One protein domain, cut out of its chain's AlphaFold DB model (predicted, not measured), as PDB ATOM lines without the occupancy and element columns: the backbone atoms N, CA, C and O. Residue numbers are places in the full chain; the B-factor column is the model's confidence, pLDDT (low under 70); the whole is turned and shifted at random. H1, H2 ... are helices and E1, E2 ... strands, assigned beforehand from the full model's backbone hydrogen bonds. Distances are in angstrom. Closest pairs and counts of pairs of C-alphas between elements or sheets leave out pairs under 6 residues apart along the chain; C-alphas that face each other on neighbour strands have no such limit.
ATOM      1  N   VAL A   2     141.495 135.064 115.305       85.12
ATOM      2  CA  VAL A   2     142.140 133.742 115.134       85.12
ATOM      3  C   VAL A   2     142.553 133.211 116.501       85.12
ATOM      4  O   VAL A   2     143.296 133.872 117.232       85.12
ATOM      5  N   VAL A   3     142.032 132.036 116.856       90.12
ATOM      6  CA  VAL A   3     142.264 131.389 118.147       90.12
ATOM      7  C   VAL A   3     142.897 130.030 117.913       90.12
ATOM      8  O   VAL A   3     142.405 129.224 117.126       90.12
ATOM      9  N   TYR A   4     143.966 129.770 118.644       90.88
ATOM     10  CA  TYR A   4     144.683 128.512 118.653       90.88
ATOM     11  C   TYR A   4     144.511 127.833 120.006       90.88
ATOM     12  O   TYR A   4     144.570 128.481 121.051       90.88
ATOM     13  N   PHE A   5     144.344 126.521 120.000       91.69
ATOM     14  CA  PHE A   5     144.401 125.684 121.185       91.69
ATOM     15  C   PHE A   5     145.713 124.905 121.204       91.69
ATOM     16  O   PHE A   5     146.120 124.328 120.198       91.69
ATOM     17  N   HIS A   6     146.372 124.889 122.355       91.25
ATOM     18  CA  HIS A   6     147.606 124.152 122.577       91.25
ATOM     19  C   HIS A   6     147.321 122.937 123.459       91.25
ATOM     20  O   HIS A   6     147.091 123.077 124.664       91.25
ATOM     21  N   GLY A   7     147.357 121.740 122.868       85.19
ATOM     22  CA  GLY A   7     146.978 120.501 123.554       85.19
ATOM     23  C   GLY A   7     147.852 120.176 124.770       85.19
ATOM     24  O   GLY A   7     147.340 119.743 125.801       85.19
ATOM     25  N   ALA A   8     149.159 120.458 124.706       84.75
ATOM     26  CA  ALA A   8     150.086 120.112 125.786       84.75
ATOM     27  C   ALA A   8     149.891 120.962 127.052       84.75
ATOM     28  O   ALA A   8     149.999 120.442 128.160       84.75
ATOM     29  N   SER A   9     149.576 122.255 126.910       85.19
ATOM     30  CA  SER A   9     149.281 123.124 128.063       85.19
ATOM     31  C   SER A   9     147.788 123.268 128.353       85.19
ATOM     32  O   SER A   9     147.439 123.950 129.312       85.19
ATOM     33  N   CYS A  10     146.916 122.705 127.507       86.19
ATOM     34  CA  CYS A  10     145.468 122.936 127.519       86.19
ATOM     35  C   CYS A  10     145.104 124.436 127.553       86.19
ATOM     36  O   CYS A  10     144.173 124.850 128.242       86.19
ATOM     37  N   GLY A  11     145.880 125.261 126.839       87.56
ATOM     38  CA  GLY A  11     145.755 126.722 126.837       87.56
ATOM     39  C   GLY A  11     145.311 127.270 125.484       87.56
ATOM     40  O   GLY A  11     145.540 126.638 124.453       87.56
ATOM     41  N   PHE A  12     144.711 128.461 125.489       91.50
ATOM     42  CA  PHE A  12     144.354 129.182 124.269       91.50
ATOM     43  C   PHE A  12     145.354 130.289 123.972       91.50
ATOM     44  O   PHE A  12     145.816 130.979 124.880       91.50
ATOM     45  N   TYR A  13     145.632 130.478 122.688       90.25
ATOM     46  CA  TYR A  13     146.511 131.509 122.171       90.25
ATOM     47  C   TYR A  13     145.785 132.277 121.071       90.25
ATOM     48  O   TYR A  13     145.327 131.699 120.092       90.25
ATOM     49  N   ILE A  14     145.677 133.589 121.230       90.06
ATOM     50  CA  ILE A  14     145.072 134.498 120.255       90.06
ATOM     51  C   ILE A  14     146.175 135.300 119.563       90.06
ATOM     52  O   ILE A  14     147.008 135.916 120.233       90.06
ATOM     53  N   GLU A  15     146.173 135.334 118.232       87.06
ATOM     54  CA  GLU A  15     147.208 136.025 117.447       87.06
ATOM     55  C   GLU A  15     147.306 137.525 117.781       87.06
ATOM     56  O   GLU A  15     148.399 138.075 117.880       87.06
ATOM     57  N   GLU A  16     146.176 138.180 118.050       87.00
ATOM     58  CA  GLU A  16     146.119 139.598 118.431       87.00
ATOM     59  C   GLU A  16     146.802 139.888 119.780       87.00
ATOM     60  O   GLU A  16     147.331 140.980 119.984       87.00
ATOM     61  N   ILE A  17     146.815 138.911 120.696       86.75
ATOM     62  CA  ILE A  17     147.395 139.050 122.041       86.75
ATOM     63  C   ILE A  17     148.865 138.621 122.047       86.75
ATOM     64  O   ILE A  17     149.707 139.292 122.643       86.75
ATOM     65  N   HIS A  18     149.185 137.510 121.382       87.00
ATOM     66  CA  HIS A  18     150.529 136.921 121.379       87.00
ATOM     67  C   HIS A  18     151.414 137.407 120.228       87.00
ATOM     68  O   HIS A  18     152.605 137.097 120.196       87.00
ATOM     69  N   GLY A  19     150.843 138.184 119.311       84.81
ATOM     70  CA  GLY A  19     151.496 138.705 118.124       84.81
ATOM     71  C   GLY A  19     151.565 137.679 116.984       84.81
ATOM     72  O   GLY A  19     151.741 136.483 117.227       84.81
ATOM     73  N   PRO A  20     151.498 138.141 115.722       86.25
ATOM     74  CA  PRO A  20     151.683 137.277 114.562       86.25
ATOM     75  C   PRO A  20     153.110 136.726 114.530       86.25
ATOM     76  O   PRO A  20     154.046 137.353 115.038       86.25
ATOM     77  N   ARG A  21     153.313 135.575 113.881       84.38
ATOM     78  CA  ARG A  21     154.658 134.988 113.705       84.38
ATOM     79  C   ARG A  21     155.589 135.858 112.864       84.38
ATOM     80  O   ARG A  21     156.795 135.855 113.095       84.38
ATOM     81  N   LEU A  22     155.037 136.584 111.897       86.88
ATOM     82  CA  LEU A  22     155.779 137.442 110.978       86.88
ATOM     83  C   LEU A  22     155.313 138.887 111.141       86.88
ATOM     84  O   LEU A  22     154.120 139.143 111.287       86.88
ATOM     85  N   VAL A  23     156.246 139.835 111.080       87.06
ATOM     86  CA  VAL A  23     155.930 141.265 110.992       87.06
ATOM     87  C   VAL A  23     156.529 141.839 109.719       87.06
ATOM     88  O   VAL A  23     157.602 141.426 109.275       87.06
ATOM     89  N   LEU A  24     155.839 142.815 109.138       88.50
ATOM     90  CA  LEU A  24     156.374 143.593 108.029       88.50
ATOM     91  C   LEU A  24     157.344 144.641 108.579       88.50
ATOM     92  O   LEU A  24     156.924 145.572 109.268       88.50
ATOM     93  N   VAL A  25     158.627 144.496 108.256       87.31
ATOM     94  CA  VAL A  25     159.676 145.477 108.568       87.31
ATOM     95  C   VAL A  25     160.212 146.039 107.256       87.31
ATOM     96  O   VAL A  25     160.268 145.335 106.249       87.31
ATOM     97  N   SER A  26     160.587 147.316 107.247       87.50
ATOM     98  CA  SER A  26     161.400 147.865 106.160       87.50
ATOM     99  C   SER A  26     162.698 147.074 106.055       87.50
ATOM    100  O   SER A  26     163.318 146.789 107.078       87.50
ATOM    101  N   ASP A  27     163.084 146.707 104.837       86.12
ATOM    102  CA  ASP A  27     164.296 145.934 104.602       86.12
ATOM    103  C   ASP A  27     165.518 146.639 105.229       86.12
ATOM    104  O   ASP A  27     165.865 147.747 104.812       86.12
ATOM    105  N   ALA A  62     162.010 157.180  96.550       83.62
ATOM    106  CA  ALA A  62     162.381 155.821  96.887       83.62
ATOM    107  C   ALA A  62     162.054 155.519  98.356       83.62
ATOM    108  O   ALA A  62     162.539 156.160  99.284       83.62
ATOM    109  N   CYS A  63     161.218 154.507  98.572       83.38
ATOM    110  CA  CYS A  63     160.901 153.990  99.899       83.38
ATOM    111  C   CYS A  63     161.451 152.565 100.033       83.38
ATOM    112  O   CYS A  63     161.359 151.797  99.068       83.38
ATOM    113  N   PRO A  64     161.964 152.171 101.214       85.56
ATOM    114  CA  PRO A  64     162.449 150.816 101.421       85.56
ATOM    115  C   PRO A  64     161.322 149.800 101.199       85.56
ATOM    116  O   PRO A  64     160.204 150.004 101.700       85.56
ATOM    117  N   PRO A  65     161.592 148.688 100.492       87.75
ATOM    118  CA  PRO A  65     160.631 147.607 100.367       87.75
ATOM    119  C   PRO A  65     160.336 147.021 101.753       87.75
ATOM    120  O   PRO A  65     161.182 147.007 102.649       87.75
ATOM    121  N   LYS A  66     159.105 146.542 101.948       89.12
ATOM    122  CA  LYS A  66     158.700 145.865 103.185       89.12
ATOM    123  C   LYS A  66     158.922 144.367 103.028       89.12
ATOM    124  O   LYS A  66     158.368 143.765 102.111       89.12
ATOM    125  N   ILE A  67     159.687 143.778 103.936       87.50
ATOM    126  CA  ILE A  67     159.943 142.338 104.001       87.50
ATOM    127  C   ILE A  67     159.238 141.727 105.216       87.50
ATOM    128  O   ILE A  67     159.035 142.388 106.236       87.50
ATOM    129  N   LEU A  68     158.846 140.459 105.104       89.19
ATOM    130  CA  LEU A  68     158.302 139.687 106.219       89.19
ATOM    131  C   LEU A  68     159.460 139.094 107.025       89.19
ATOM    132  O   LEU A  68     160.198 138.251 106.519       89.19
ATOM    133  N   VAL A  69     159.610 139.526 108.274       87.38
ATOM    134  CA  VAL A  69     160.640 139.032 109.199       87.38
ATOM    135  C   VAL A  69     159.969 138.350 110.386       87.38
ATOM    136  O   VAL A  69     158.869 138.732 110.788       87.38
ATOM    137  N   ALA A  70     160.629 137.341 110.959       87.00
ATOM    138  CA  ALA A  70     160.180 136.696 112.189       87.00
ATOM    139  C   ALA A  70     159.969 137.731 113.302       87.00
ATOM    140  O   ALA A  70     160.834 138.567 113.564       87.00
ATOM    141  N   ASN A  71     158.811 137.670 113.954       86.62
ATOM    142  CA  ASN A  71     158.457 138.578 115.030       86.62
ATOM    143  C   ASN A  71     159.197 138.189 116.322       86.62
ATOM    144  O   ASN A  71     158.847 137.174 116.926       86.62
ATOM    145  N   PRO A  72     160.150 138.996 116.821       83.25
ATOM    146  CA  PRO A  72     160.854 138.684 118.065       83.25
ATOM    147  C   PRO A  72     159.953 138.780 119.306       83.25
ATOM    148  O   PRO A  72     160.336 138.317 120.374       83.25
ATOM    149  N   LYS A  73     158.772 139.403 119.188       84.12
ATOM    150  CA  LYS A  73     157.780 139.522 120.266       84.12
ATOM    151  C   LYS A  73     156.684 138.456 120.195       84.12
ATOM    152  O   LYS A  73     155.786 138.491 121.028       84.12
ATOM    153  N   CYS A  74     156.723 137.557 119.210       86.44
ATOM    154  CA  CYS A  74     155.736 136.490 119.103       86.44
ATOM    155  C   CYS A  74     155.919 135.489 120.248       86.44
ATOM    156  O   CYS A  74     157.006 134.949 120.440       86.44
ATOM    157  N   SER A  75     154.842 135.239 120.990       86.88
ATOM    158  CA  SER A  75     154.807 134.244 122.065       86.88
ATOM    159  C   SER A  75     153.941 133.028 121.721       86.88
ATOM    160  O   SER A  75     153.505 132.317 122.624       86.88
ATOM    161  N   LEU A  76     153.624 132.818 120.439       87.94
ATOM    162  CA  LEU A  76     152.885 131.640 119.988       87.94
ATOM    163  C   LEU A  76     153.796 130.400 120.037       87.94
ATOM    164  O   LEU A  76     154.913 130.457 119.509       87.94
ATOM    165  N   PRO A  77     153.326 129.271 120.600       85.75
ATOM    166  CA  PRO A  77     154.005 127.978 120.497       85.75
ATOM    167  C   PRO A  77     154.257 127.552 119.039       85.75
ATOM    168  O   PRO A  77     153.754 128.192 118.113       85.75
ATOM    169  N   PRO A  78     155.033 126.488 118.784       85.31
ATOM    170  CA  PRO A  78     155.224 125.924 117.445       85.31
ATOM    171  C   PRO A  78     153.897 125.585 116.738       85.31
ATOM    172  O   PRO A  78     152.937 125.160 117.369       85.31
ATOM    173  N   GLU A  79     153.821 125.785 115.419       83.38
ATOM    174  CA  GLU A  79     152.566 125.633 114.653       83.38
ATOM    175  C   GLU A  79     152.036 124.197 114.654       83.38
ATOM    176  O   GLU A  79     150.834 123.980 114.704       83.38
ATOM    177  N   ASN A  80     152.931 123.213 114.695       84.62
ATOM    178  CA  ASN A  80     152.597 121.792 114.784       84.62
ATOM    179  C   ASN A  80     151.939 121.381 116.113       84.62
ATOM    180  O   ASN A  80     151.414 120.274 116.201       84.62
ATOM    181  N   GLU A  81     152.004 122.223 117.146       85.06
ATOM    182  CA  GLU A  81     151.401 121.972 118.463       85.06
ATOM    183  C   GLU A  81     150.097 122.760 118.666       85.06
ATOM    184  O   GLU A  81     149.408 122.580 119.674       85.06
ATOM    185  N   LEU A  82     149.761 123.639 117.719       87.12
ATOM    186  CA  LEU A  82     148.597 124.507 117.770       87.12
ATOM    187  C   LEU A  82     147.508 124.002 116.829       87.12
ATOM    188  O   LEU A  82     147.748 123.706 115.663       87.12
ATOM    189  N   VAL A  83     146.283 123.966 117.340       89.25
ATOM    190  CA  VAL A  83     145.089 123.641 116.562       89.25
ATOM    191  C   VAL A  83     144.224 124.886 116.458       89.25
ATOM    192  O   VAL A  83     143.833 125.455 117.477       89.25
ATOM    193  N   GLU A  84     143.933 125.327 115.237       89.94
ATOM    194  CA  GLU A  84     143.008 126.437 115.002       89.94
ATOM    195  C   GLU A  84     141.586 126.045 115.403       89.94
ATOM    196  O   GLU A  84     141.069 125.005 114.993       89.94
ATOM    197  N   ILE A  85     140.945 126.899 116.198       91.12
ATOM    198  CA  ILE A  85     139.554 126.739 116.610       91.12
ATOM    199  C   ILE A  85     138.742 127.966 116.222       91.12
ATOM    200  O   ILE A  85     139.250 129.083 116.102       91.12
ATOM    201  N   THR A  86     137.443 127.761 116.041       91.69
ATOM    202  CA  THR A  86     136.538 128.871 115.744       91.69
ATOM    203  C   THR A  86     136.295 129.728 116.985       91.69
ATOM    204  O   THR A  86     136.289 129.242 118.117       91.69
ATOM    205  N   GLU A  87     136.021 131.013 116.774       90.38
ATOM    206  CA  GLU A  87     135.683 131.948 117.852       90.38
ATOM    207  C   GLU A  87     134.454 131.490 118.656       90.38
ATOM    208  O   GLU A  87     134.442 131.587 119.880       90.38
ATOM    209  N   ALA A  88     133.455 130.903 117.988       90.75
ATOM    210  CA  ALA A  88     132.275 130.348 118.648       90.75
ATOM    211  C   ALA A  88     132.629 129.193 119.605       90.75
ATOM    212  O   ALA A  88     132.166 129.188 120.744       90.75
ATOM    213  N   GLN A  89     133.491 128.262 119.177       89.81
ATOM    214  CA  GLN A  89     133.969 127.163 120.028       89.81
ATOM    215  C   GLN A  89     134.772 127.680 121.224       89.81
ATOM    216  O   GLN A  89     134.604 127.196 122.339       89.81
ATOM    217  N   TYR A  90     135.628 128.680 121.009       90.94
ATOM    218  CA  TYR A  90     136.385 129.308 122.089       90.94
ATOM    219  C   TYR A  90     135.466 129.912 123.161       90.94
ATOM    220  O   TYR A  90     135.657 129.661 124.350       90.94
ATOM    221  N   LEU A  91     134.437 130.660 122.752       92.12
ATOM    222  CA  LEU A  91     133.468 131.253 123.677       92.12
ATOM    223  C   LEU A  91     132.661 130.191 124.433       92.12
ATOM    224  O   LEU A  91     132.479 130.316 125.643       92.12
ATOM    225  N   GLU A  92     132.226 129.129 123.755       92.19
ATOM    226  CA  GLU A  92     131.542 128.000 124.395       92.19
ATOM    227  C   GLU A  92     132.429 127.356 125.473       92.19
ATOM    228  O   GLU A  92     132.009 127.173 126.616       92.19
ATOM    229  N   LEU A  93     133.702 127.107 125.170       91.31
ATOM    230  CA  LEU A  93     134.648 126.536 126.129       91.31
ATOM    231  C   LEU A  93     134.909 127.457 127.327       91.31
ATOM    232  O   LEU A  93     135.014 126.970 128.454       91.31
ATOM    233  N   LEU A  94     134.957 128.775 127.117       90.38
ATOM    234  CA  LEU A  94     135.043 129.748 128.209       90.38
ATOM    235  C   LEU A  94     133.803 129.715 129.108       90.38
ATOM    236  O   LEU A  94     133.937 129.750 130.334       90.38
ATOM    237  N   THR A  95     132.602 129.604 128.529       92.19
ATOM    238  CA  THR A  95     131.375 129.460 129.329       92.19
ATOM    239  C   THR A  95     131.408 128.182 130.162       92.19
ATOM    240  O   THR A  95     131.214 128.242 131.375       92.19
ATOM    241  N   LEU A  96     131.805 127.056 129.568       90.69
ATOM    242  CA  LEU A  96     131.930 125.773 130.263       90.69
ATOM    243  C   LEU A  96     132.983 125.814 131.382       90.69
ATOM    244  O   LEU A  96     132.780 125.238 132.451       90.69
ATOM    245  N   GLN A  97     134.094 126.528 131.179       90.31
ATOM    246  CA  GLN A  97     135.091 126.743 132.228       90.31
ATOM    247  C   GLN A  97     134.522 127.560 133.396       90.31
ATOM    248  O   GLN A  97     134.784 127.237 134.555       90.31
ATOM    249  N   SER A  98     133.712 128.585 133.107       89.25
ATOM    250  CA  SER A  98     133.036 129.377 134.142       89.25
ATOM    251  C   SER A  98     131.996 128.569 134.932       89.25
ATOM    252  O   SER A  98     131.797 128.817 136.119       89.25
ATOM    253  N   GLU A  99     131.412 127.540 134.313       90.38
ATOM    254  CA  GLU A  99     130.531 126.557 134.960       90.38
ATOM    255  C   GLU A  99     131.295 125.524 135.812       90.38
ATOM    256  O   GLU A  99     130.687 124.677 136.466       90.38
ATOM    257  N   GLY A 100     132.632 125.589 135.842       84.69
ATOM    258  CA  GLY A 100     133.488 124.741 136.672       84.69
ATOM    259  C   GLY A 100     134.078 123.522 135.960       84.69
ATOM    260  O   GLY A 100     134.775 122.730 136.604       84.69
ATOM    261  N   LYS A 101     133.853 123.371 134.649       89.56
ATOM    262  CA  LYS A 101     134.507 122.328 133.849       89.56
ATOM    263  C   LYS A 101     135.973 122.669 133.600       89.56
ATOM    264  O   LYS A 101     136.392 123.825 133.644       89.56
ATOM    265  N   VAL A 102     136.771 121.642 133.348       88.69
ATOM    266  CA  VAL A 102     138.172 121.784 132.950       88.69
ATOM    267  C   VAL A 102     138.293 121.534 131.454       88.69
ATOM    268  O   VAL A 102     137.606 120.681 130.897       88.69
ATOM    269  N   ILE A 103     139.144 122.311 130.793       90.69
ATOM    270  CA  ILE A 103     139.416 122.145 129.367       90.69
ATOM    271  C   ILE A 103     140.628 121.233 129.256       90.69
ATOM    272  O   ILE A 103     141.673 121.514 129.839       90.69
ATOM    273  N   CYS A 104     140.466 120.138 128.528       86.69
ATOM    274  CA  CYS A 104     141.477 119.113 128.327       86.69
ATOM    275  C   CYS A 104     141.727 118.925 126.830       86.69
ATOM    276  O   CYS A 104     140.845 119.164 126.004       86.69
ATOM    277  N   SER A 105     142.915 118.445 126.474       87.25
ATOM    278  CA  SER A 105     143.186 117.994 125.111       87.25
ATOM    279  C   SER A 105     142.527 116.638 124.866       87.25
ATOM    280  O   SER A 105     142.794 115.675 125.585       87.25
ATOM    281  N   GLY A 106     141.689 116.554 123.836       83.38
ATOM    282  CA  GLY A 106     141.198 115.286 123.306       83.38
ATOM    283  C   GLY A 106     142.278 114.498 122.562       83.38
ATOM    284  O   GLY A 106     143.393 114.980 122.351       83.38
ATOM    285  N   VAL A 107     141.921 113.284 122.128       75.38
ATOM    286  CA  VAL A 107     142.802 112.384 121.353       75.38
ATOM    287  C   VAL A 107     143.227 112.971 120.006       75.38
ATOM    288  O   VAL A 107     144.317 112.673 119.531       75.38
ATOM    289  N   ASP A 108     142.407 113.860 119.444       75.25
ATOM    290  CA  ASP A 108     142.655 114.527 118.164       75.25
ATOM    291  C   ASP A 108     143.358 115.890 118.329       75.25
ATOM    292  O   ASP A 108     143.456 116.659 117.377       75.25
ATOM    293  N   GLY A 109     143.800 116.237 119.546       76.38
ATOM    294  CA  GLY A 109     144.389 117.548 119.854       76.38
ATOM    295  C   GLY A 109     143.372 118.693 119.946       76.38
ATOM    296  O   GLY A 109     143.756 119.837 120.167       76.38
ATOM    297  N   LEU A 110     142.077 118.398 119.803       83.25
ATOM    298  CA  LEU A 110     140.991 119.366 119.941       83.25
ATOM    299  C   LEU A 110     140.655 119.635 121.415       83.25
ATOM    300  O   LEU A 110     140.757 118.724 122.244       83.25
ATOM    301  N   PRO A 111     140.206 120.856 121.755       86.38
ATOM    302  CA  PRO A 111     139.763 121.156 123.106       86.38
ATOM    303  C   PRO A 111     138.460 120.421 123.428       86.38
ATOM    304  O   PRO A 111     137.471 120.518 122.701       86.38
ATOM    305  N   LEU A 112     138.447 119.718 124.555       86.38
ATOM    306  CA  LEU A 112     137.266 119.072 125.114       86.38
ATOM    307  C   LEU A 112     137.018 119.596 126.524       86.38
ATOM    308  O   LEU A 112     137.940 119.700 127.332       86.38
ATOM    309  N   SER A 113     135.761 119.889 126.848       86.12
ATOM    310  CA  SER A 113     135.365 120.138 128.232       86.12
ATOM    311  C   SER A 113     135.162 118.807 128.951       86.12
ATOM    312  O   SER A 113     134.365 117.982 128.501       86.12
ATOM    313  N   ALA A 114     135.823 118.622 130.083       86.12
ATOM    314  CA  ALA A 114     135.613 117.498 130.980       86.12
ATOM    315  C   ALA A 114     135.213 118.005 132.368       86.12
ATOM    316  O   ALA A 114     135.528 119.134 132.755       86.12
ATOM    317  N   ASP A 115     134.529 117.163 133.134       86.69
ATOM    318  CA  ASP A 115     134.283 117.464 134.538       86.69
ATOM    319  C   ASP A 115     135.607 117.443 135.306       86.69
ATOM    320  O   ASP A 115     136.508 116.646 135.023       86.69
ATOM    321  N   ARG A 116     135.740 118.345 136.284       83.69
ATOM    322  CA  ARG A 116     136.926 118.371 137.139       83.69
ATOM    323  C   ARG A 116     137.031 117.021 137.861       83.69
ATOM    324  O   ARG A 116     136.049 116.610 138.485       83.69
ATOM    325  N   PRO A 117     138.195 116.346 137.825       81.31
ATOM    326  CA  PRO A 117     138.367 115.122 138.589       81.31
ATOM    327  C   PRO A 117     138.109 115.406 140.074       81.31
ATOM    328  O   PRO A 117     138.437 116.497 140.559       81.31
ATOM    329  N   PRO A 118     137.513 114.452 140.809       84.19
ATOM    330  CA  PRO A 118     137.339 114.617 142.239       84.19
ATOM    331  C   PRO A 118     138.710 114.847 142.892       84.19
ATOM    332  O   PRO A 118     139.708 114.281 142.433       84.19
TER     333      PRO A 118
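This is residues 2 to 27 and 62 to 118 of the 200 residues of an uncharacterized protein of Pseudomonas veronii 1YdBTEX2 (UniProt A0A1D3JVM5). The model is a long, loose string of small parts: a three-stranded sheet, E2, E1 and E5, in the middle, an arm made of the two-stranded ribbon E3 and E4 toward one end, and the hairpin E6 and E7 with H2 packed on it toward the other. The arm and the loose stretches at residues 62 and 118 draw out the length, for spans of 65 by 21 by 18 A. The printed part has 83 residues with two named helices and seven strands, in the order E1 E2 H1 E3 E4 E5 H2 E6 E7; each of the three sheets is antiparallel and the class is mixed. The whole is loose, with a radius of gyration of the C-alphas of 16.6 A.

Start at E1, residues 3 to 6, the inner strand between the edge strands E2, residues 11 to 14, and E5, residues 82 to 85. E1 and E2 form a hairpin at 151 degrees, with N 4 and O 13 within hydrogen-bond range at 2.8 A; E1 and E5 are antiparallel at 139 degrees, with N 5 and O 83 at 2.8 A. H1, residues 15 to 18, is not on this sheet. Next look at E3, residues 22 to 26, and E4, residues 66 to 70: antiparallel at 140 degrees, with N 67 and O 25 at 2.8 A. Both are apart from E1, E2 and E5. H2, residues 87 to 98, is on the sheet of E1 but only grazes it, with its residues 87 to 90. After H2 in the chain, E6, residues 102 to 105, and E7, residues 111 to 114, form a hairpin at 136 degrees, with N 104 and O 112 within hydrogen-bond range at 2.8 A. The closest C-alphas of H2 and E7 are those of Leu 93 and Ser 113, 6.8 A apart. Every O i to N i+4 pair of H2 is within hydrogen-bond range; H1 is too short for one, and its one O i to N i+3 pair is not within range.

Find C-alpha 3 at (142.264, 131.389, 118.147), where E1 begins; it runs 10.0 A, E2 10.2 A and H1 5.2 A. E3 covers 12.8 A and E4 12.9 A, E5 9.4 A. H2 runs 16.7 A from C-alpha 87 at (135.683, 131.948, 117.852). E6 spans 10.0 A and E7 9.6 A, ending at C-alpha 114, (135.613, 117.498, 130.980).

The two farthest C-alphas, those of Ala 62 and Pro 118, are 66.2 A apart. Residues 28 to 61 are not printed; across this cut, C-alphas 27 and 62 are 12.7 A apart. The link from E4 to E5, 11 residues, is long. No printed residue is under 70 in pLDDT.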